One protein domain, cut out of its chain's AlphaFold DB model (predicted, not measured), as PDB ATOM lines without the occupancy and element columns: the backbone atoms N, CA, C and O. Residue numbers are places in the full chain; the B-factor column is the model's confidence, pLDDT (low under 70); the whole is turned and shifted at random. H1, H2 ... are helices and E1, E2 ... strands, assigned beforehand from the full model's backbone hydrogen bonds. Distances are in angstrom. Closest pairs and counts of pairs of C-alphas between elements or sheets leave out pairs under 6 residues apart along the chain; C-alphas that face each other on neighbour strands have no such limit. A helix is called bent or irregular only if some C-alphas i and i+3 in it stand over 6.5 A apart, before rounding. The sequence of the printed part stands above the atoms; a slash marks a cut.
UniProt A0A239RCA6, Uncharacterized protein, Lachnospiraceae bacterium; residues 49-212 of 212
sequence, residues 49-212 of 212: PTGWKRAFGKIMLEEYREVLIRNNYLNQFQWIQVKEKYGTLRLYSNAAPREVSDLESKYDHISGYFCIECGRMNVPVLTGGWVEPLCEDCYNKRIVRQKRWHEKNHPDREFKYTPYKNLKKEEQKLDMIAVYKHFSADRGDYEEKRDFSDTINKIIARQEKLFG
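What this domain is: This is residues 49 to 212 of the 212 residues of an uncharacterized protein of Lachnospiraceae bacterium (UniProt A0A239RCA6). What does the model look like? A body in which H2 packs side by side with H1 and on strand E2 of the hairpin E1 and E2, with H4 on residues 55 to 59 of H1, has two extensions: H3 lies toward one end between two long links, and a second hairpin, E3 and E4, runs toward the other. Residues 152 to 157 stick out beyond the rest. What is it made of? The 164 printed residues include four named helices and four named strands, in the order H1 E1 E2 H2 H3 E3 E4 H4, a mixed class with two antiparallel two-stranded sheets, E1 - E2 and E3 - E4. How compact is it? It is only just loose, close to compact, with a radius of gyration of the C-alphas of 18.6 A, and elongated, with spans of 59 by 36 by 33 A.

How they stand to each other: What does H1 touch? H1, residues 50 to 70, touches H2, residues 98 to 111, opposite ways at a shallow tilt of 13 degrees; the closest C-alphas, of Trp 52 and Ser 111, are 6.8 A apart. With residues 55 to 59 alone it touches H4, residues 197 to 211, closest at the C-alphas of Phe 56 and Ile 203, 6.0 A, opposite ways at a shallow tilt of 34.8 degrees, only just short of steep. How do the hairpins pair? E1, residues 79 to 85, and E2, residues 88 to 93, are antiparallel, with N 83 and O 90 at 3.0 A; E3, residues 177 to 184, and E4, residues 188 to 195, are antiparallel too, with N 180 and O 192 at 2.8 A. Which strands come near H2? The closest C-alphas of E2 and H2, Leu 89 and Asp 108, are 4.7 A apart; those of H2 and E3, His 109 and Ala 178, are 7.0 A apart. What of H3 and the helix backbones? H3, residues 136 to 153, touches no helix; every O i to N i+4 pair is within hydrogen-bond range in H2 and H3, against 15 of 17 in H1 and 10 of 11 in H4.

Where its parts are: Where does H1 run? It begins at C-alpha 50 (223.115, 277.978, 182.119) and measures 28.6 A; it is irregular, with C-alphas 55 and 58 8.3 A apart, and has a kink of 64 degrees near residue 57. How long are the others? E1 measures 15.9 A, E2 16.3 A, H2 19.9 A, H3 25.6 A, E3 21.7 A, E4 22.9 A and H4 20.3 A. H4 ends at C-alpha 211 (224.754, 284.485, 196.170).

The domain as a whole: How far does it reach? The two C-alphas farthest apart, of Asp 156 and Asp 186, are 61.9 A apart. Which links are long? Those from H2 to H3, 24 residues, and from H3 to E3, 23 residues. Is anything missing or uncertain? The printed part has no cut, its mean pLDDT is 93.2, and no printed residue is under 70.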
ATOM      1  N   PRO A  49     221.016 273.827 180.696       97.56
ATOM      2  CA  PRO A  49     220.730 275.231 180.955       97.56
ATOM      3  C   PRO A  49     221.780 275.935 181.814       97.56
ATOM      4  O   PRO A  49     222.393 275.364 182.719       97.56
ATOM      5  N   THR A  50     222.002 277.218 181.526       97.06
ATOM      6  CA  THR A  50     223.115 277.978 182.119       97.06
ATOM      7  C   THR A  50     222.977 278.110 183.633       97.06
ATOM      8  O   THR A  50     223.980 278.028 184.344       97.06
ATOM      9  N   GLY A  51     221.752 278.258 184.139       97.69
ATOM     10  CA  GLY A  51     221.497 278.306 185.571       97.69
ATOM     11  C   GLY A  51     221.889 277.006 186.260       97.69
ATOM     12  O   GLY A  51     222.640 277.023 187.232       97.69
ATOM     13  N   TRP A  52     221.504 275.869 185.692       98.19
ATOM     14  CA  TRP A  52     221.838 274.548 186.226       98.19
ATOM     15  C   TRP A  52     223.335 274.231 186.138       98.19
ATOM     16  O   TRP A  52     223.924 273.753 187.112       98.19
ATOM     17  N   LYS A  53     224.008 274.619 185.043       97.50
ATOM     18  CA  LYS A  53     225.481 274.561 184.942       97.50
ATOM     19  C   LYS A  53     226.164 275.309 186.086       97.50
ATOM     20  O   LYS A  53     227.147 274.822 186.645       97.50
ATOM     21  N   ARG A  54     225.665 276.506 186.415       96.81
ATOM     22  CA  ARG A  54     226.206 277.348 187.492       96.81
ATOM     23  C   ARG A  54     225.929 276.749 188.865       96.81
ATOM     24  O   ARG A  54     226.857 276.703 189.677       96.81
ATOM     25  N   ALA A  55     224.698 276.297 189.090       96.62
ATOM     26  CA  ALA A  55     224.231 275.771 190.362       96.62
ATOM     27  C   ALA A  55     224.942 274.467 190.728       96.62
ATOM     28  O   ALA A  55     225.670 274.430 191.715       96.62
ATOM     29  N   PHE A  56     224.800 273.430 189.902       97.38
ATOM     30  CA  PHE A  56     225.231 272.073 190.244       97.38
ATOM     31  C   PHE A  56     225.962 271.339 189.115       97.38
ATOM     32  O   PHE A  56     226.479 270.252 189.346       97.38
ATOM     33  N   GLY A  57     226.083 271.913 187.913       97.31
ATOM     34  CA  GLY A  57     226.602 271.188 186.747       97.31
ATOM     35  C   GLY A  57     227.996 270.574 186.919       97.31
ATOM     36  O   GLY A  57     228.232 269.464 186.451       97.31
ATOM     37  N   LYS A  58     228.914 271.232 187.645       96.38
ATOM     38  CA  LYS A  58     230.217 270.619 187.967       96.38
ATOM     39  C   LYS A  58     230.073 269.443 188.938       96.38
ATOM     40  O   LYS A  58     230.719 268.431 188.722       96.38
ATOM     41  N   ILE A  59     229.249 269.585 189.978       97.94
ATOM     42  CA  ILE A  59     229.002 268.523 190.967       97.94
ATOM     43  C   ILE A  59     228.426 267.297 190.248       97.94
ATOM     44  O   ILE A  59     228.956 266.206 190.400       97.94
ATOM     45  N   MET A  60     227.450 267.519 189.363       98.00
ATOM     46  CA  MET A  60     226.870 266.487 188.502       98.00
ATOM     47  C   MET A  60     227.917 265.740 187.685       98.00
ATOM     48  O   MET A  60     227.983 264.518 187.752       98.00
ATOM     49  N   LEU A  61     228.759 266.449 186.932       97.88
ATOM     50  CA  LEU A  61     229.757 265.786 186.091       97.88
ATOM     51  C   LEU A  61     230.771 264.962 186.899       97.88
ATOM     52  O   LEU A  61     231.204 263.916 186.422       97.88
ATOM     53  N   GLU A  62     231.138 265.393 188.108       98.00
ATOM     54  CA  GLU A  62     232.029 264.609 188.975       98.00
ATOM     55  C   GLU A  62     231.329 263.375 189.558       98.00
ATOM     56  O   GLU A  62     231.918 262.299 189.527       98.00
ATOM     57  N   GLU A  63     230.071 263.478 190.002       97.44
ATOM     58  CA  GLU A  63     229.318 262.307 190.485       97.44
ATOM     59  C   GLU A  63     229.136 261.258 189.378       97.44
ATOM     60  O   GLU A  63     229.380 260.071 189.606       97.44
ATOM     61  N   TYR A  64     228.812 261.686 188.149       97.25
ATOM     62  CA  TYR A  64     228.817 260.792 186.985       97.25
ATOM     63  C   TYR A  64     230.188 260.149 186.784       97.25
ATOM     64  O   TYR A  64     230.275 258.938 186.594       97.25
ATOM     65  N   ARG A  65     231.273 260.930 186.857       97.12
ATOM     66  CA  ARG A  65     232.635 260.411 186.689       97.12
ATOM     67  C   ARG A  65     232.940 259.300 187.689       97.12
ATOM     68  O   ARG A  65     233.459 258.258 187.297       97.12
ATOM     69  N   GLU A  66     232.634 259.526 188.961       96.81
ATOM     70  CA  GLU A  66     232.882 258.581 190.049       96.81
ATOM     71  C   GLU A  66     232.102 257.279 189.855       96.81
ATOM     72  O   GLU A  66     232.688 256.196 189.929       96.81
ATOM     73  N   VAL A  67     230.805 257.372 189.546       95.81
ATOM     74  CA  VAL A  67     229.946 256.201 189.308       95.81
ATOM     75  C   VAL A  67     230.393 255.428 188.067       95.81
ATOM     76  O   VAL A  67     230.466 254.198 188.100       95.81
ATOM     77  N   LEU A  68     230.753 256.120 186.985       95.75
ATOM     78  CA  LEU A  68     231.197 255.483 185.745       95.75
ATOM     79  C   LEU A  68     232.564 254.810 185.879       95.75
ATOM     80  O   LEU A  68     232.769 253.748 185.294       95.75
ATOM     81  N   ILE A  69     233.493 255.388 186.645       95.69
ATOM     82  CA  ILE A  69     234.782 254.747 186.949       95.69
ATOM     83  C   ILE A  69     234.552 253.492 187.789       95.69
ATOM     84  O   ILE A  69     235.061 252.431 187.437       95.69
ATOM     85  N   ARG A  70     233.752 253.595 188.858       95.88
ATOM     86  CA  ARG A  70     233.462 252.479 189.770       95.88
ATOM     87  C   ARG A  70     232.866 251.272 189.047       95.88
ATOM     88  O   ARG A  70     233.202 250.144 189.379       95.88
ATOM     89  N   ASN A  71     232.022 251.522 188.049       93.88
ATOM     90  CA  ASN A  71     231.370 250.478 187.266       93.88
ATOM     91  C   ASN A  71     232.148 250.063 186.004       93.88
ATOM     92  O   ASN A  71     231.693 249.183 185.284       93.88
ATOM     93  N   ASN A  72     233.305 250.666 185.704       93.06
ATOM     94  CA  ASN A  72     234.058 250.449 184.457       93.06
ATOM     95  C   ASN A  72     233.279 250.821 183.165       93.06
ATOM     96  O   ASN A  72     233.462 250.231 182.097       93.06
ATOM     97  N   TYR A  73     232.424 251.846 183.246       94.06
ATOM     98  CA  TYR A  73     231.590 252.356 182.143       94.06
ATOM     99  C   TYR A  73     232.073 253.687 181.551       94.06
ATOM    100  O   TYR A  73     231.446 254.202 180.628       94.06
ATOM    101  N   LEU A  74     233.194 254.244 182.021       92.56
ATOM    102  CA  LEU A  74     233.667 255.585 181.634       92.56
ATOM    103  C   LEU A  74     233.736 255.828 180.114       92.56
ATOM    104  O   LEU A  74     233.450 256.933 179.661       92.56
ATOM    105  N   ASN A  75     234.104 254.805 179.337       90.12
ATOM    106  CA  ASN A  75     234.226 254.888 177.876       90.12
ATOM    107  C   ASN A  75     233.065 254.233 177.108       90.12
ATOM    108  O   ASN A  75     233.059 254.287 175.880       90.12
ATOM    109  N   GLN A  76     232.119 253.612 177.815       90.00
ATOM    110  CA  GLN A  76     230.974 252.893 177.241       90.00
ATOM    111  C   GLN A  76     229.679 253.706 177.354       90.00
ATOM    112  O   GLN A  76     228.804 253.617 176.495       90.00
ATOM    113  N   PHE A  77     229.575 254.512 178.410       93.25
ATOM    114  CA  PHE A  77     228.436 255.374 178.662       93.25
ATOM    115  C   PHE A  77     228.470 256.635 177.803       93.25
ATOM    116  O   PHE A  77     229.524 257.246 177.599       93.25
ATOM    117  N   GLN A  78     227.294 257.051 177.352       93.62
ATOM    118  CA  GLN A  78     227.121 258.198 176.482       93.62
ATOM    119  C   GLN A  78     225.788 258.893 176.760       93.62
ATOM    120  O   GLN A  78     224.736 258.253 176.770       93.62
ATOM    121  N   TRP A  79     225.809 260.222 176.904       94.50
ATOM    122  CA  TRP A  79     224.586 261.018 176.800       94.50
ATOM    123  C   TRP A  79     224.172 261.153 175.335       94.50
ATOM    124  O   TRP A  79     224.974 261.532 174.481       94.50
ATOM    125  N   ILE A  80     222.905 260.873 175.064       92.75
ATOM    126  CA  ILE A  80     222.283 260.939 173.735       92.75
ATOM    127  C   ILE A  80     221.465 262.207 173.600       92.75
ATOM    128  O   ILE A  80     221.392 262.809 172.533       92.75
ATOM    129  N   GLN A  81     220.823 262.609 174.693       92.81
ATOM    130  CA  GLN A  81     219.999 263.797 174.716       92.81
ATOM    131  C   GLN A  81     220.067 264.447 176.086       92.81
ATOM    132  O   GLN A  81     219.991 263.779 177.115       92.81
ATOM    133  N   VAL A  82     220.169 265.767 176.077       96.06
ATOM    134  CA  VAL A  82     220.103 266.610 177.261       96.06
ATOM    135  C   VAL A  82     219.062 267.672 176.959       96.06
ATOM    136  O   VAL A  82     219.157 268.355 175.943       96.06
ATOM    137  N   LYS A  83     218.023 267.775 177.783       95.50
ATOM    138  CA  LYS A  83     216.959 268.763 177.571       95.50
ATOM    139  C   LYS A  83     216.268 269.132 178.867       95.50
ATOM    140  O   LYS A  83     216.273 268.363 179.821       95.50
ATOM    141  N   GLU A  84     215.636 270.294 178.877       95.50
ATOM    142  CA  GLU A  84     214.604 270.596 179.862       95.50
ATOM    143  C   GLU A  84     213.280 269.964 179.410       95.50
ATOM    144  O   GLU A  84     212.962 269.960 178.215       95.50
ATOM    145  N   LYS A  85     212.538 269.372 180.348       94.62
ATOM    146  CA  LYS A  85     211.172 268.903 180.116       94.62
ATOM    147  C   LYS A  85     210.334 269.060 181.383       94.62
ATOM    148  O   LYS A  85     210.616 268.393 182.377       94.62
ATOM    149  N   TYR A  86     209.266 269.852 181.292       93.25
ATOM    150  CA  TYR A  86     208.334 270.142 182.391       93.25
ATOM    151  C   TYR A  86     209.023 270.739 183.627       93.25
ATOM    152  O   TYR A  86     208.707 270.394 184.761       93.25
ATOM    153  N   GLY A  87     209.983 271.629 183.399       94.06
ATOM    154  CA  GLY A  87     210.708 272.362 184.429       94.06
ATOM    155  C   GLY A  87     211.883 271.617 185.053       94.06
ATOM    156  O   GLY A  87     212.512 272.150 185.963       94.06
ATOM    157  N   THR A  88     212.232 270.434 184.551       96.25
ATOM    158  CA  THR A  88     213.345 269.641 185.084       96.25
ATOM    159  C   THR A  88     214.304 269.155 183.997       96.25
ATOM    160  O   THR A  88     214.002 269.168 182.799       96.25
ATOM    161  N   LEU A  89     215.507 268.762 184.405       97.50
ATOM    162  CA  LEU A  89     216.581 268.271 183.557       97.50
ATOM    163  C   LEU A  89     216.354 266.806 183.193       97.50
ATOM    164  O   LEU A  89     216.391 265.924 184.043       97.50
ATOM    165  N   ARG A  90     216.233 266.529 181.896       96.19
ATOM    166  CA  ARG A  90     216.219 265.174 181.351       96.19
ATOM    167  C   ARG A  90     217.549 264.852 180.697       96.19
ATOM    168  O   ARG A  90     217.977 265.533 179.762       96.19
ATOM    169  N   LEU A  91     218.154 263.774 181.174       95.19
ATOM    170  CA  LEU A  91     219.357 263.168 180.626       95.19
ATOM    171  C   LEU A  91     218.958 261.803 180.066       95.19
ATOM    172  O   LEU A  91     218.412 260.980 180.790       95.19
ATOM    173  N   TYR A  92     219.183 261.597 178.771       92.31
ATOM    174  CA  TYR A  92     218.967 260.318 178.101       92.31
ATOM    175  C   TYR A  92     220.313 259.722 177.726       92.31
ATOM    176  O   TYR A  92     221.179 260.432 177.204       92.31
ATOM    177  N   SER A  93     220.465 258.421 177.936       92.12
ATOM    178  CA  SER A  93     221.720 257.706 177.731       92.12
ATOM    179  C   SER A  93     221.535 256.350 177.047       92.12
ATOM    180  O   SER A  93     220.416 255.864 176.882       92.12
ATOM    181  N   ASN A  94     222.636 255.752 176.584       88.44
ATOM    182  CA  ASN A  94     222.675 254.522 175.775       88.44
ATOM    183  C   ASN A  94     222.486 253.220 176.567       88.44
ATOM    184  O   ASN A  94     223.074 252.203 176.208       88.44
ATOM    185  N   ALA A  95     221.636 253.263 177.596       73.12
ATOM    186  CA  ALA A  95     221.530 252.284 178.673       73.12
ATOM    187  C   ALA A  95     222.804 252.207 179.532       73.12
ATOM    188  O   ALA A  95     223.936 252.262 179.053       73.12
ATOM    189  N   ALA A  96     222.611 252.124 180.844       74.31
ATOM    190  CA  ALA A  96     223.682 252.221 181.821       74.31
ATOM    191  C   ALA A  96     223.351 251.384 183.064       74.31
ATOM    192  O   ALA A  96     222.188 251.013 183.253       74.31
ATOM    193  N   PRO A  97     224.345 251.101 183.925       85.75
ATOM    194  CA  PRO A  97     224.098 250.530 185.245       85.75
ATOM    195  C   PRO A  97     223.052 251.334 186.024       85.75
ATOM    196  O   PRO A  97     222.909 252.546 185.817       85.75
ATOM    197  N   ARG A  98     222.340 250.670 186.941       88.81
ATOM    198  CA  ARG A  98     221.251 251.277 187.726       88.81
ATOM    199  C   ARG A  98     221.698 252.563 188.419       88.81
ATOM    200  O   ARG A  98     220.985 253.554 188.375       88.81
ATOM    201  N   GLU A  99     222.916 252.589 188.947       90.00
ATOM    202  CA  GLU A  99     223.510 253.732 189.639       90.00
ATOM    203  C   GLU A  99     223.601 254.981 188.753       90.00
ATOM    204  O   GLU A  99     223.534 256.105 189.244       90.00
ATOM    205  N   VAL A 100     223.752 254.810 187.438       90.81
ATOM    206  CA  VAL A 100     223.769 255.930 186.490       90.81
ATOM    207  C   VAL A 100     222.354 256.443 186.238       90.81
ATOM    208  O   VAL A 100     222.146 257.654 186.229       90.81
ATOM    209  N   SER A 101     221.374 255.544 186.109       89.19
ATOM    210  CA  SER A 101     219.955 255.925 186.052       89.19
ATOM    211  C   SER A 101     219.505 256.625 187.344       89.19
ATOM    212  O   SER A 101     218.696 257.558 187.326       89.19
ATOM    213  N   ASP A 102     220.107 256.256 188.474       90.94
ATOM    214  CA  ASP A 102     219.875 256.921 189.749       90.94
ATOM    215  C   ASP A 102     220.426 258.350 189.766       90.94
ATOM    216  O   ASP A 102     219.773 259.241 190.313       90.94
ATOM    217  N   LEU A 103     221.567 258.607 189.115       94.31
ATOM    218  CA  LEU A 103     222.062 259.971 188.902       94.31
ATOM    219  C   LEU A 103     221.149 260.780 187.975       94.31
ATOM    220  O   LEU A 103     220.901 261.952 188.252       94.31
ATOM    221  N   GLU A 104     220.629 260.175 186.904       93.94
ATOM    222  CA  GLU A 104     219.674 260.837 186.004       93.94
ATOM    223  C   GLU A 104     218.431 261.285 186.785       93.94
ATOM    224  O   GLU A 104     218.051 262.455 186.729       93.94
ATOM    225  N   SER A 105     217.868 260.388 187.598       92.12
ATOM    226  CA  SER A 105     216.704 260.662 188.454       92.12
ATOM    227  C   SER A 105     217.004 261.701 189.540       92.12
ATOM    228  O   SER A 105     216.169 262.561 189.830       92.12
ATOM    229  N   LYS A 106     218.210 261.656 190.121       95.19
ATOM    230  CA  LYS A 106     218.677 262.627 191.117       95.19
ATOM    231  C   LYS A 106     218.707 264.039 190.545       95.19
ATOM    232  O   LYS A 106     218.163 264.960 191.149       95.19
ATOM    233  N   TYR A 107     219.362 264.233 189.403       96.75
ATOM    234  CA  TYR A 107     219.517 265.570 188.828       96.75
ATOM    235  C   TYR A 107     218.255 266.076 188.138       96.75
ATOM    236  O   TYR A 107     218.058 267.291 188.091       96.75
ATOM    237  N   ASP A 108     217.376 265.180 187.697       95.25
ATOM    238  CA  ASP A 108     216.003 265.524 187.346       95.25
ATOM    239  C   ASP A 108     215.274 266.166 188.537       95.25
ATOM    240  O   ASP A 108     214.877 267.328 188.446       95.25
ATOM    241  N   HIS A 109     215.215 265.481 189.684       94.25
ATOM    242  CA  HIS A 109     214.606 266.002 190.918       94.25
ATOM    243  C   HIS A 109     215.230 267.331 191.354       94.25
ATOM    244  O   HIS A 109     214.540 268.337 191.491       94.25
ATOM    245  N   ILE A 110     216.559 267.369 191.503       95.69
ATOM    246  CA  ILE A 110     217.280 268.556 191.985       95.69
ATOM    247  C   ILE A 110     217.021 269.769 191.086       95.69
ATOM    248  O   ILE A 110     216.849 270.873 191.592       95.69
ATOM    249  N   SER A 111     217.004 269.596 189.763       96.81
ATOM    250  CA  SER A 111     216.913 270.716 188.820       96.81
ATOM    251  C   SER A 111     215.642 271.562 188.956       96.81
ATOM    252  O   SER A 111     215.718 272.776 188.744       96.81
ATOM    253  N   GLY A 112     214.523 270.959 189.378       95.25
ATOM    254  CA  GLY A 112     213.230 271.634 189.542       95.25
ATOM    255  C   GLY A 112     213.241 272.757 190.581       95.25
ATOM    256  O   GLY A 112     212.413 273.658 190.529       95.25
ATOM    257  N   TYR A 113     214.235 272.771 191.470       95.44
ATOM    258  CA  TYR A 113     214.357 273.757 192.544       95.44
ATOM    259  C   TYR A 113     215.277 274.937 192.207       95.44
ATOM    260  O   TYR A 113     215.464 275.831 193.037       95.44
ATOM    261  N   PHE A 114     215.900 274.954 191.023       96.88
ATOM    262  CA  PHE A 114     216.891 275.968 190.653       96.88
ATOM    263  C   PHE A 114     216.483 276.717 189.396       96.88
ATOM    264  O   PHE A 114     216.153 276.117 188.378       96.88
ATOM    265  N   CYS A 115     216.636 278.042 189.430       97.19
ATOM    266  CA  CYS A 115     216.372 278.893 188.277       97.19
ATOM    267  C   CYS A 115     217.159 278.418 187.058       97.19
ATOM    268  O   CYS A 115     218.394 278.418 187.071       97.19
ATOM    269  N   ILE A 116     216.443 278.100 185.986       97.38
ATOM    270  CA  ILE A 116     217.000 277.581 184.735       97.38
ATOM    271  C   ILE A 116     217.998 278.551 184.080       97.38
ATOM    272  O   ILE A 116     218.948 278.136 183.409       97.38
ATOM    273  N   GLU A 117     217.848 279.858 184.324       97.19
ATOM    274  CA  GLU A 117     218.718 280.895 183.762       97.19
ATOM    275  C   GLU A 117     219.911 281.256 184.659       97.19
ATOM    276  O   GLU A 117     221.047 281.304 184.179       97.19
ATOM    277  N   CYS A 118     219.687 281.537 185.949       97.19
ATOM    278  CA  CYS A 118     220.742 282.050 186.835       97.19
ATOM    279  C   CYS A 118     221.289 281.033 187.839       97.19
ATOM    280  O   CYS A 118     222.419 281.211 188.297       97.19
ATOM    281  N   GLY A 119     220.534 279.976 188.147       96.75
ATOM    282  CA  GLY A 119     220.932 278.930 189.085       96.75
ATOM    283  C   GLY A 119     220.690 279.249 190.559       96.75
ATOM    284  O   GLY A 119     221.268 278.560 191.392       96.75
ATOM    285  N   ARG A 120     219.889 280.275 190.885       95.38
ATOM    286  CA  ARG A 120     219.431 280.540 192.263       95.38
ATOM    287  C   ARG A 120     218.502 279.409 192.718       95.38
ATOM    288  O   ARG A 120     217.663 278.981 191.927       95.38
ATOM    289  N   MET A 121     218.667 278.945 193.954       94.19
ATOM    290  CA  MET A 121     217.828 277.906 194.567       94.19
ATOM    291  C   MET A 121     216.457 278.420 195.040       94.19
ATOM    292  O   MET A 121     216.272 279.630 195.172       94.19
ATOM    293  N   ASN A 122     215.550 277.486 195.356       90.00
ATOM    294  CA  ASN A 122     214.205 277.716 195.909       90.00
ATOM    295  C   ASN A 122     213.405 278.745 195.107       90.00
ATOM    296  O   ASN A 122     212.830 279.682 195.658       90.00
ATOM    297  N   VAL A 123     213.433 278.609 193.783       92.94
ATOM    298  CA  VAL A 123     212.603 279.442 192.913       92.94
ATOM    299  C   VAL A 123     211.280 278.740 192.641       92.94
ATOM    300  O   VAL A 123     211.266 277.514 192.527       92.94
ATOM    301  N   PRO A 124     210.178 279.489 192.501       94.31
ATOM    302  CA  PRO A 124     208.916 278.889 192.114       94.31
ATOM    303  C   PRO A 124     208.999 278.342 190.688       94.31
ATOM    304  O   PRO A 124     209.730 278.863 189.832       94.31
ATOM    305  N   VAL A 125     208.192 277.322 190.424       95.25
ATOM    306  CA  VAL A 125     207.950 276.817 189.074       95.25
ATOM    307  C   VAL A 125     206.790 277.601 188.477       95.25
ATOM    308  O   VAL A 125     205.706 277.683 189.053       95.25
ATOM    309  N   LEU A 126     207.018 278.213 187.320       95.12
ATOM    310  CA  LEU A 126     205.964 278.869 186.555       95.12
ATOM    311  C   LEU A 126     205.091 277.797 185.902       95.12
ATOM    312  O   LEU A 126     205.629 276.881 185.296       95.12
ATOM    313  N   THR A 127     203.764 277.911 185.989       92.62
ATOM    314  CA  THR A 127     202.831 276.896 185.445       92.62
ATOM    315  C   THR A 127     201.753 277.464 184.523       92.62
ATOM    316  O   THR A 127     201.008 276.728 183.886       92.62
ATOM    317  N   GLY A 128     201.674 278.791 184.388       81.75
ATOM    318  CA  GLY A 128     200.684 279.476 183.542       81.75
ATOM    319  C   GLY A 128     201.003 279.503 182.041       81.75
ATOM    320  O   GLY A 128     200.395 280.284 181.316       81.75
ATOM    321  N   GLY A 129     201.984 278.725 181.583       84.81
ATOM    322  CA  GLY A 129     202.520 278.756 180.224       84.81
ATOM    323  C   GLY A 129     203.633 277.723 180.069       84.81
ATOM    324  O   GLY A 129     203.403 276.541 180.306       84.81
ATOM    325  N   TRP A 130     204.840 278.163 179.694       87.88
ATOM    326  CA  TRP A 130     206.009 277.282 179.735       87.88
ATOM    327  C   TRP A 130     206.313 276.885 181.182       87.88
ATOM    328  O   TRP A 130     206.423 277.761 182.044       87.88
ATOM    329  N   VAL A 131     206.401 275.578 181.439       94.19
ATOM    330  CA  VAL A 131     206.647 275.048 182.782       94.19
ATOM    331  C   VAL A 131     208.140 275.070 183.057       94.19
ATOM    332  O   VAL A 131     208.882 274.303 182.452       94.19
ATOM    333  N   GLU A 132     208.590 275.954 183.946       95.06
ATOM    334  CA  GLU A 132     210.010 276.071 184.283       95.06
ATOM    335  C   GLU A 132     210.266 276.752 185.638       95.06
ATOM    336  O   GLU A 132     209.529 277.667 186.023       95.06
ATOM    337  N   PRO A 133     211.346 276.377 186.344       96.56
ATOM    338  CA  PRO A 133     211.824 277.099 187.514       96.56
ATOM    339  C   PRO A 133     212.528 278.383 187.079       96.56
ATOM    340  O   PRO A 133     213.604 278.359 186.467       96.56
ATOM    341  N   LEU A 134     211.943 279.536 187.400       96.56
ATOM    342  CA  LEU A 134     212.449 280.829 186.941       96.56
ATOM    343  C   LEU A 134     212.190 281.923 187.973       96.56
ATOM    344  O   LEU A 134     211.049 282.196 188.327       96.56
ATOM    345  N   CYS A 135     213.253 282.597 188.418       95.81
ATOM    346  CA  CYS A 135     213.110 283.732 189.326       95.81
ATOM    347  C   CYS A 135     212.604 284.994 188.614       95.81
ATOM    348  O   CYS A 135     212.806 285.179 187.410       95.81
ATOM    349  N   GLU A 136     212.045 285.913 189.403       96.06
ATOM    350  CA  GLU A 136     211.539 287.209 188.941       96.06
ATOM    351  C   GLU A 136     212.566 288.001 188.126       96.06
ATOM    352  O   GLU A 136     212.268 288.464 187.023       96.06
ATOM    353  N   ASP A 137     213.804 288.095 188.617       96.81
ATOM    354  CA  ASP A 137     214.885 288.825 187.946       96.81
ATOM    355  C   ASP A 137     215.121 288.312 186.518       96.81
ATOM    356  O   ASP A 137     215.307 289.084 185.572       96.81
ATOM    357  N   CYS A 138     215.144 286.987 186.357       97.25
ATOM    358  CA  CYS A 138     215.371 286.341 185.069       97.25
ATOM    359  C   CYS A 138     214.143 286.436 184.166       97.25
ATOM    360  O   CYS A 138     214.299 286.723 182.976       97.25
ATOM    361  N   TYR A 139     212.940 286.292 184.723       96.56
ATOM    362  CA  TYR A 139     211.695 286.521 183.995       96.56
ATOM    363  C   TYR A 139     211.647 287.936 183.414       96.56
ATOM    364  O   TYR A 139     211.510 288.108 182.203       96.56
ATOM    365  N   ASN A 140     211.880 288.958 184.237       96.50
ATOM    366  CA  ASN A 140     211.854 290.354 183.806       96.50
ATOM    367  C   ASN A 140     212.912 290.631 182.724       96.50
ATOM    368  O   ASN A 140     212.617 291.250 181.699       96.50
ATOM    369  N   LYS A 141     214.130 290.088 182.870       97.06
ATOM    370  CA  LYS A 141     215.169 290.160 181.821       97.06
ATOM    371  C   LYS A 141     214.746 289.465 180.528       97.06
ATOM    372  O   LYS A 141     215.122 289.904 179.439       97.06
ATOM    373  N   ARG A 142     214.015 288.354 180.611       95.25
ATOM    374  CA  ARG A 142     213.472 287.653 179.444       95.25
ATOM    375  C   ARG A 142     212.402 288.488 178.747       95.25
ATOM    376  O   ARG A 142     212.505 288.662 177.536       95.25
ATOM    377  N   ILE A 143     211.478 289.086 179.492       95.50
ATOM    378  CA  ILE A 143     210.453 289.986 178.950       95.50
ATOM    379  C   ILE A 143     211.081 291.187 178.241       95.50
ATOM    380  O   ILE A 143     210.703 291.486 177.113       95.50
ATOM    381  N   VAL A 144     212.104 291.824 178.820       96.56
ATOM    382  CA  VAL A 144     212.815 292.935 178.155       96.56
ATOM    383  C   VAL A 144     213.430 292.495 176.820       96.56
ATOM    384  O   VAL A 144     213.345 293.222 175.830       96.56
ATOM    385  N   ARG A 145     214.042 291.304 176.765       96.06
ATOM    386  CA  ARG A 145     214.606 290.748 175.521       96.06
ATOM    387  C   ARG A 145     213.518 290.463 174.482       96.06
ATOM    388  O   ARG A 145     213.695 290.822 173.321       96.06
ATOM    389  N   GLN A 146     212.410 289.858 174.902       94.75
ATOM    390  CA  GLN A 146     211.274 289.543 174.031       94.75
ATOM    391  C   GLN A 146     210.611 290.809 173.490       94.75
ATOM    392  O   GLN A 146     210.384 290.892 172.288       94.75
ATOM    393  N   LYS A 147     210.397 291.821 174.338       96.19
ATOM    394  CA  LYS A 147     209.846 293.122 173.944       96.19
ATOM    395  C   LYS A 147     210.688 293.779 172.852       96.19
ATOM    396  O   LYS A 147     210.158 294.111 171.800       96.19
ATOM    397  N   ARG A 148     212.010 293.864 173.048       96.19
ATOM    398  CA  ARG A 148     212.937 294.426 172.044       96.19
ATOM    399  C   ARG A 148     212.874 293.689 170.707       96.19
ATOM    400  O   ARG A 148     212.936 294.311 169.653       96.19
ATOM    401  N   TRP A 149     212.800 292.357 170.742       96.50
ATOM    402  CA  TRP A 149     212.646 291.564 169.524       96.50
ATOM    403  C   TRP A 149     211.281 291.815 168.872       96.50
ATOM    404  O   TRP A 149     211.217 291.998 167.660       96.50
ATOM    405  N   HIS A 150     210.208 291.877 169.658       96.31
ATOM    406  CA  HIS A 150     208.855 292.102 169.163       96.31
ATOM    407  C   HIS A 150     208.720 293.464 168.484       96.31
ATOM    408  O   HIS A 150     208.302 293.520 167.337       96.31
ATOM    409  N   GLU A 151     209.147 294.546 169.136       95.56
ATOM    410  CA  GLU A 151     209.110 295.908 168.578       95.56
ATOM    411  C   GLU A 151     209.889 296.012 167.260       95.56
ATOM    412  O   GLU A 151     209.478 296.717 166.345       95.56
ATOM    413  N   LYS A 152     210.990 295.262 167.131       96.00
ATOM    414  CA  LYS A 152     211.787 295.221 165.901       96.00
ATOM    415  C   LYS A 152     211.095 294.477 164.750       96.00
ATOM    416  O   LYS A 152     211.273 294.866 163.602       96.00
ATOM    417  N   ASN A 153     210.395 293.377 165.029       96.88
ATOM    418  CA  ASN A 153     209.839 292.494 163.990       96.88
ATOM    419  C   ASN A 153     208.343 292.730 163.727       96.88
ATOM    420  O   ASN A 153     207.834 292.345 162.677       96.88
ATOM    421  N   HIS A 154     207.642 293.351 164.674       95.12
ATOM    422  CA  HIS A 154     206.201 293.591 164.663       95.12
ATOM    423  C   HIS A 154     205.882 294.987 165.232       95.12
ATOM    424  O   HIS A 154     205.214 295.080 166.265       95.12
ATOM    425  N   PRO A 155     206.360 296.073 164.593       92.88
ATOM    426  CA  PRO A 155     206.199 297.435 165.111       92.88
ATOM    427  C   PRO A 155     204.728 297.857 165.243       92.88
ATOM    428  O   PRO A 155     204.391 298.618 166.145       92.88
ATOM    429  N   ASP A 156     203.847 297.309 164.405       95.06
ATOM    430  CA  ASP A 156     202.418 297.648 164.378       95.06
ATOM    431  C   ASP A 156     201.576 296.868 165.404       95.06
ATOM    432  O   ASP A 156     200.352 297.005 165.447       95.06
ATOM    433  N   ARG A 157     202.195 295.994 166.209       94.62
ATOM    434  CA  ARG A 157     201.496 295.165 167.200       94.62
ATOM    435  C   ARG A 157     201.918 295.547 168.612       94.62
ATOM    436  O   ARG A 157     203.095 295.743 168.902       94.62
ATOM    437  N   GLU A 158     200.953 295.569 169.524       94.69
ATOM    438  CA  GLU A 158     201.233 295.756 170.944       94.69
ATOM    439  C   GLU A 158     201.893 294.499 171.535       94.69
ATOM    440  O   GLU A 158     201.376 293.386 171.407       94.69
ATOM    441  N   PHE A 159     203.024 294.676 172.224       95.44
ATOM    442  CA  PHE A 159     203.660 293.596 172.972       95.44
ATOM    443  C   PHE A 159     202.926 293.353 174.296       95.44
ATOM    444  O   PHE A 159     202.970 294.182 175.206       95.44
ATOM    445  N   LYS A 160     202.302 292.181 174.426       93.88
ATOM    446  CA  LYS A 160     201.583 291.764 175.638       93.88
ATOM    447  C   LYS A 160     202.404 290.764 176.445       93.88
ATOM    448  O   LYS A 160     203.012 289.855 175.886       93.88
ATOM    449  N   TYR A 161     202.387 290.913 177.766       93.19
ATOM    450  CA  TYR A 161     202.997 289.970 178.701       93.19
ATOM    451  C   TYR A 161     202.261 289.983 180.044       93.19
ATOM    452  O   TYR A 161     201.580 290.951 180.384       93.19
ATOM    453  N   THR A 162     202.434 288.920 180.825       93.75
ATOM    454  CA  THR A 162     201.879 288.816 182.179       93.75
ATOM    455  C   THR A 162     202.946 289.224 183.195       93.75
ATOM    456  O   THR A 162     203.994 288.591 183.240       93.75
ATOM    457  N   PRO A 163     202.739 290.247 184.041       94.31
ATOM    458  CA  PRO A 163     203.707 290.589 185.084       94.31
ATOM    459  C   PRO A 163     204.015 289.397 186.000       94.31
ATOM    460  O   PRO A 163     203.106 288.640 186.333       94.31
ATOM    461  N   TYR A 164     205.263 289.263 186.466       94.06
ATOM    462  CA  TYR A 164     205.706 288.106 187.261       94.06
ATOM    463  C   TYR A 164     204.821 287.824 188.487       94.06
ATOM    464  O   TYR A 164     204.481 286.679 188.792       94.06
ATOM    465  N   LYS A 165     204.382 288.885 189.172       94.00
ATOM    466  CA  LYS A 165     203.456 288.801 190.309       94.00
ATOM    467  C   LYS A 165     202.120 288.119 189.977       94.00
ATOM    468  O   LYS A 165     201.562 287.472 190.853       94.00
ATOM    469  N   ASN A 166     201.664 288.211 188.728       94.31
ATOM    470  CA  ASN A 166     200.383 287.689 188.248       94.31
ATOM    471  C   ASN A 166     200.505 286.295 187.601       94.31
ATOM    472  O   ASN A 166     199.508 285.754 187.128       94.31
ATOM    473  N   LEU A 167     201.710 285.724 187.517       93.38
ATOM    474  CA  LEU A 167     201.901 284.381 186.968       93.38
ATOM    475  C   LEU A 167     201.374 283.319 187.933       93.38
ATOM    476  O   LEU A 167     201.555 283.429 189.147       93.38
ATOM    477  N   LYS A 168     200.806 282.243 187.375       94.00
ATOM    478  CA  LYS A 168     200.592 281.004 188.129       94.00
ATOM    479  C   LYS A 168     201.955 280.409 188.473       94.00
ATOM    480  O   LYS A 168     202.780 280.203 187.577       94.00
ATOM    481  N   LYS A 169     202.174 280.205 189.767       94.12
ATOM    482  CA  LYS A 169     203.430 279.768 190.368       94.12
ATOM    483  C   LYS A 169     203.132 278.659 191.357       94.12
ATOM    484  O   LYS A 169     202.183 278.773 192.129       94.12
ATOM    485  N   GLU A 170     203.965 277.638 191.343       93.50
ATOM    486  CA  GLU A 170     204.021 276.625 192.384       93.50
ATOM    487  C   GLU A 170     205.289 276.865 193.193       93.50
ATOM    488  O   GLU A 170     206.399 276.831 192.657       93.50
ATOM    489  N   GLU A 171     205.113 277.177 194.474       90.56
ATOM    490  CA  GLU A 171     206.236 277.331 195.390       90.56
ATOM    491  C   GLU A 171     206.908 275.978 195.593       90.56
ATOM    492  O   GLU A 171     206.246 274.965 195.826       90.56
ATOM    493  N   GLN A 172     208.235 275.966 195.513       82.00
ATOM    494  CA  GLN A 172     209.022 274.759 195.703       82.00
ATOM    495  C   GLN A 172     210.072 274.985 196.777       82.00
ATOM    496  O   GLN A 172     210.809 275.972 196.770       82.00
ATOM    497  N   LYS A 173     210.157 274.030 197.699       83.69
ATOM    498  CA  LYS A 173     211.215 273.968 198.700       83.69
ATOM    499  C   LYS A 173     212.061 272.749 198.400       83.69
ATOM    500  O   LYS A 173     211.511 271.658 198.288       83.69
ATOM    501  N   LEU A 174     213.371 272.954 198.265       84.69
ATOM    502  CA  LEU A 174     214.309 271.868 198.015       84.69
ATOM    503  C   LEU A 174     214.139 270.776 199.075       84.69
ATOM    504  O   LEU A 174     214.356 271.026 200.262       84.69
ATOM    505  N   ASP A 175     213.747 269.589 198.619       86.31
ATOM    506  CA  ASP A 175     213.634 268.402 199.454       86.31
ATOM    507  C   ASP A 175     214.903 267.564 199.324       86.31
ATOM    508  O   ASP A 175     215.389 267.304 198.216       86.31
ATOM    509  N   MET A 176     215.440 267.162 200.473       89.56
ATOM    510  CA  MET A 176     216.607 266.296 200.559       89.56
ATOM    511  C   MET A 176     216.285 264.864 200.142       89.56
ATOM    512  O   MET A 176     217.165 264.168 199.635       89.56
ATOM    513  N   ILE A 177     215.035 264.439 200.326       89.75
ATOM    514  CA  ILE A 177     214.578 263.092 200.012       89.75
ATOM    515  C   ILE A 177     213.634 263.169 198.816       89.75
ATOM    516  O   ILE A 177     212.600 263.827 198.856       89.75
ATOM    517  N   ALA A 178     213.970 262.460 197.744       87.06
ATOM    518  CA  ALA A 178     213.061 262.271 196.626       87.06
ATOM    519  C   ALA A 178     212.202 261.026 196.863       87.06
ATOM    520  O   ALA A 178     212.718 259.963 197.215       87.06
ATOM    521  N   VAL A 179     210.894 261.155 196.652       87.19
ATOM    522  CA  VAL A 179     209.940 260.042 196.724       87.19
ATOM    523  C   VAL A 179     209.418 259.766 195.322       87.19
ATOM    524  O   VAL A 179     208.736 260.602 194.728       87.19
ATOM    525  N   TYR A 180     209.735 258.591 194.794       84.44
ATOM    526  CA  TYR A 180     209.303 258.142 193.478       84.44
ATOM    527  C   TYR A 180     208.170 257.138 193.629       84.44
ATOM    528  O   TYR A 180     208.290 256.156 194.358       84.44
ATOM    529  N   LYS A 181     207.064 257.384 192.929       86.81
ATOM    530  CA  LYS A 181     205.939 256.453 192.857       86.81
ATOM    531  C   LYS A 181     206.141 255.527 191.671       86.81
ATOM    532  O   LYS A 181     206.333 255.988 190.546       86.81
ATOM    533  N   HIS A 182     206.092 254.235 191.938       85.75
ATOM    534  CA  HIS A 182     206.280 253.180 190.962       85.75
ATOM    535  C   HIS A 182     205.073 252.257 190.959       85.75
ATOM    536  O   HIS A 182     204.398 252.098 191.969       85.75
ATOM    537  N   PHE A 183     204.863 251.613 189.818       90.12
ATOM    538  CA  PHE A 183     203.936 250.505 189.688       90.12
ATOM    539  C   PHE A 183     204.707 249.298 189.168       90.12
ATOM    540  O   PHE A 183     205.448 249.411 188.185       90.12
ATOM    541  N   SER A 184     204.520 248.142 189.794       88.12
ATOM    542  CA  SER A 184     204.959 246.867 189.234       88.12
ATOM    543  C   SER A 184     203.831 245.847 189.275       88.12
ATOM    544  O   SER A 184     202.996 245.850 190.176       88.12
ATOM    545  N   ALA A 185     203.802 244.951 188.287       89.94
ATOM    546  CA  ALA A 185     202.750 243.941 188.190       89.94
ATOM    547  C   ALA A 185     202.715 242.995 189.409       89.94
ATOM    548  O   ALA A 185     201.661 242.459 189.729       89.94
ATOM    549  N   ASP A 186     203.852 242.803 190.088       91.94
ATOM    550  CA  ASP A 186     203.997 241.944 191.266       91.94
ATOM    551  C   ASP A 186     203.663 242.643 192.595       91.94
ATOM    552  O   ASP A 186     203.177 241.984 193.512       91.94
ATOM    553  N   ARG A 187     203.918 243.952 192.725       84.62
ATOM    554  CA  ARG A 187     203.769 244.689 194.000       84.62
ATOM    555  C   ARG A 187     202.638 245.709 193.993       84.62
ATOM    556  O   ARG A 187     202.313 246.242 195.048       84.62
ATOM    557  N   GLY A 188     202.045 245.981 192.833       91.62
ATOM    558  CA  GLY A 188     201.143 247.111 192.652       91.62
ATOM    559  C   GLY A 188     201.885 248.441 192.787       91.62
ATOM    560  O   GLY A 188     203.054 248.553 192.406       91.62
ATOM    561  N   ASP A 189     201.197 249.447 193.322       93.00
ATOM    562  CA  ASP A 189     201.783 250.757 193.594       93.00
ATOM    563  C   ASP A 189     202.728 250.696 194.804       93.00
ATOM    564  O   ASP A 189     202.345 250.259 195.892       93.00
ATOM    565  N   TYR A 190     203.960 251.178 194.639       90.50
ATOM    566  CA  TYR A 190     204.926 251.317 195.727       90.50
ATOM    567  C   TYR A 190     205.717 252.622 195.627       90.50
ATOM    568  O   TYR A 190     205.836 253.236 194.565       90.50
ATOM    569  N   GLU A 191     206.279 253.051 196.755       91.94
ATOM    570  CA  GLU A 191     207.118 254.245 196.834       91.94
ATOM    571  C   GLU A 191     208.582 253.866 197.059       91.94
ATOM    572  O   GLU A 191     208.911 253.074 197.945       91.94
ATOM    573  N   GLU A 192     209.476 254.461 196.277       88.88
ATOM    574  CA  GLU A 192     210.919 254.393 196.478       88.88
ATOM    575  C   GLU A 192     211.410 255.742 197.005       88.88
ATOM    576  O   GLU A 192     211.237 256.779 196.362       88.88
ATOM    577  N   LYS A 193     212.030 255.733 198.187       91.69
ATOM    578  CA  LYS A 193     212.632 256.928 198.785       91.69
ATOM    579  C   LYS A 193     214.126 256.932 198.526       91.69
ATOM    580  O   LYS A 193     214.797 255.927 198.755       91.69
ATOM    581  N   ARG A 194     214.651 258.071 198.086       89.50
ATOM    582  CA  ARG A 194     216.078 258.266 197.832       89.50
ATOM    583  C   ARG A 194     216.572 259.503 198.547       89.50
ATOM    584  O   ARG A 194     216.004 260.576 198.389       89.50
ATOM    585  N   ASP A 195     217.641 259.333 199.309       92.75
ATOM    586  CA  ASP A 195     218.284 260.420 200.032       92.75
ATOM    587  C   ASP A 195     219.379 261.062 199.167       92.75
ATOM    588  O   ASP A 195     220.324 260.401 198.728       92.75
ATOM    589  N   PHE A 196     219.236 262.359 198.906       94.12
ATOM    590  CA  PHE A 196     220.189 263.178 198.162       94.12
ATOM    591  C   PHE A 196     220.843 264.261 199.027       94.12
ATOM    592  O   PHE A 196     221.480 265.169 198.479       94.12
ATOM    593  N   SER A 197     220.734 264.159 200.356       93.44
ATOM    594  CA  SER A 197     221.243 265.134 201.329       93.44
ATOM    595  C   SER A 197     222.697 265.511 201.070       93.44
ATOM    596  O   SER A 197     223.020 266.694 201.000       93.44
ATOM    597  N   ASP A 198     223.579 264.538 200.833       94.75
ATOM    598  CA  ASP A 198     225.006 264.796 200.594       94.75
ATOM    599  C   ASP A 198     225.250 265.680 199.367       94.75
ATOM    600  O   ASP A 198     226.016 266.649 199.412       94.75
ATOM    601  N   THR A 199     224.594 265.359 198.250       96.06
ATOM    602  CA  THR A 199     224.692 266.138 197.012       96.06
ATOM    603  C   THR A 199     224.089 267.527 197.219       96.06
ATOM    604  O   THR A 199     224.692 268.530 196.830       96.06
ATOM    605  N   ILE A 200     222.927 267.608 197.866       95.19
ATOM    606  CA  ILE A 200     222.217 268.864 198.123       95.19
ATOM    607  C   ILE A 200     223.023 269.780 199.044       95.19
ATOM    608  O   ILE A 200     223.180 270.956 198.721       95.19
ATOM    609  N   ASN A 201     223.635 269.260 200.104       95.75
ATOM    610  CA  ASN A 201     224.491 270.030 201.007       95.75
ATOM    611  C   ASN A 201     225.703 270.623 200.273       95.75
ATOM    612  O   ASN A 201     226.022 271.802 200.448       95.75
ATOM    613  N   LYS A 202     226.336 269.862 199.366       96.38
ATOM    614  CA  LYS A 202     227.404 270.389 198.491       96.38
ATOM    615  C   LYS A 202     226.899 271.521 197.592       96.38
ATOM    616  O   LYS A 202     227.632 272.481 197.338       96.38
ATOM    617  N   ILE A 203     225.669 271.411 197.088       96.06
ATOM    618  CA  ILE A 203     225.052 272.445 196.252       96.06
ATOM    619  C   ILE A 203     224.719 273.687 197.089       96.06
ATOM    620  O   ILE A 203     225.028 274.788 196.642       96.06
ATOM    621  N   ILE A 204     224.169 273.540 198.296       94.44
ATOM    622  CA  ILE A 204     223.857 274.652 199.211       94.44
ATOM    623  C   ILE A 204     225.128 275.431 199.562       94.44
ATOM    624  O   ILE A 204     225.192 276.632 199.303       94.44
ATOM    625  N   ALA A 205     226.192 274.750 199.995       95.06
ATOM    626  CA  ALA A 205     227.480 275.391 200.290       95.06
ATOM    627  C   ALA A 205     228.074 276.126 199.072       95.06
ATOM    628  O   ALA A 205     228.853 277.074 199.188       95.06
ATOM    629  N   ARG A 206     227.732 275.684 197.856       94.31
ATOM    630  CA  ARG A 206     228.088 276.381 196.619       94.31
ATOM    631  C   ARG A 206     227.184 277.586 196.348       94.31
ATOM    632  O   ARG A 206     227.693 278.581 195.840       94.31
ATOM    633  N   GLN A 207     225.889 277.505 196.643       93.44
ATOM    634  CA  GLN A 207     224.948 278.621 196.505       93.44
ATOM    635  C   GLN A 207     225.338 279.785 197.411       93.44
ATOM    636  O   GLN A 207     225.378 280.915 196.931       93.44
ATOM    637  N   GLU A 208     225.729 279.507 198.655       92.31
ATOM    638  CA  GLU A 208     226.239 280.513 199.597       92.31
ATOM    639  C   GLU A 208     227.426 281.283 199.011       92.31
ATOM    640  O   GLU A 208     227.463 282.499 199.065       92.31
ATOM    641  N   LYS A 209     228.355 280.606 198.330       91.69
ATOM    642  CA  LYS A 209     229.500 281.273 197.679       91.69
ATOM    643  C   LYS A 209     229.135 282.073 196.427       91.69
ATOM    644  O   LYS A 209     229.943 282.868 195.956       91.69
ATOM    645  N   LEU A 210     227.997 281.776 195.800       88.50
ATOM    646  CA  LEU A 210     227.563 282.422 194.557       88.50
ATOM    647  C   LEU A 210     226.618 283.602 194.802       88.50
ATOM    648  O   LEU A 210     226.545 284.482 193.940       88.50
ATOM    649  N   PHE A 211     225.864 283.571 195.902       84.94
ATOM    650  CA  PHE A 211     224.754 284.485 196.170       84.94
ATOM    651  C   PHE A 211     224.685 285.011 197.613       84.94
ATOM    652  O   PHE A 211     223.858 285.889 197.851       84.94
ATOM    653  N   GLY A 212     225.479 284.473 198.544       71.56
ATOM    654  CA  GLY A 212     225.691 285.039 199.881       71.56
ATOM    655  C   GLY A 212     226.783 286.097 199.861       71.56
ATOM    656  O   GLY A 212     226.659 287.043 200.663       71.56
TER     657      GLY A 212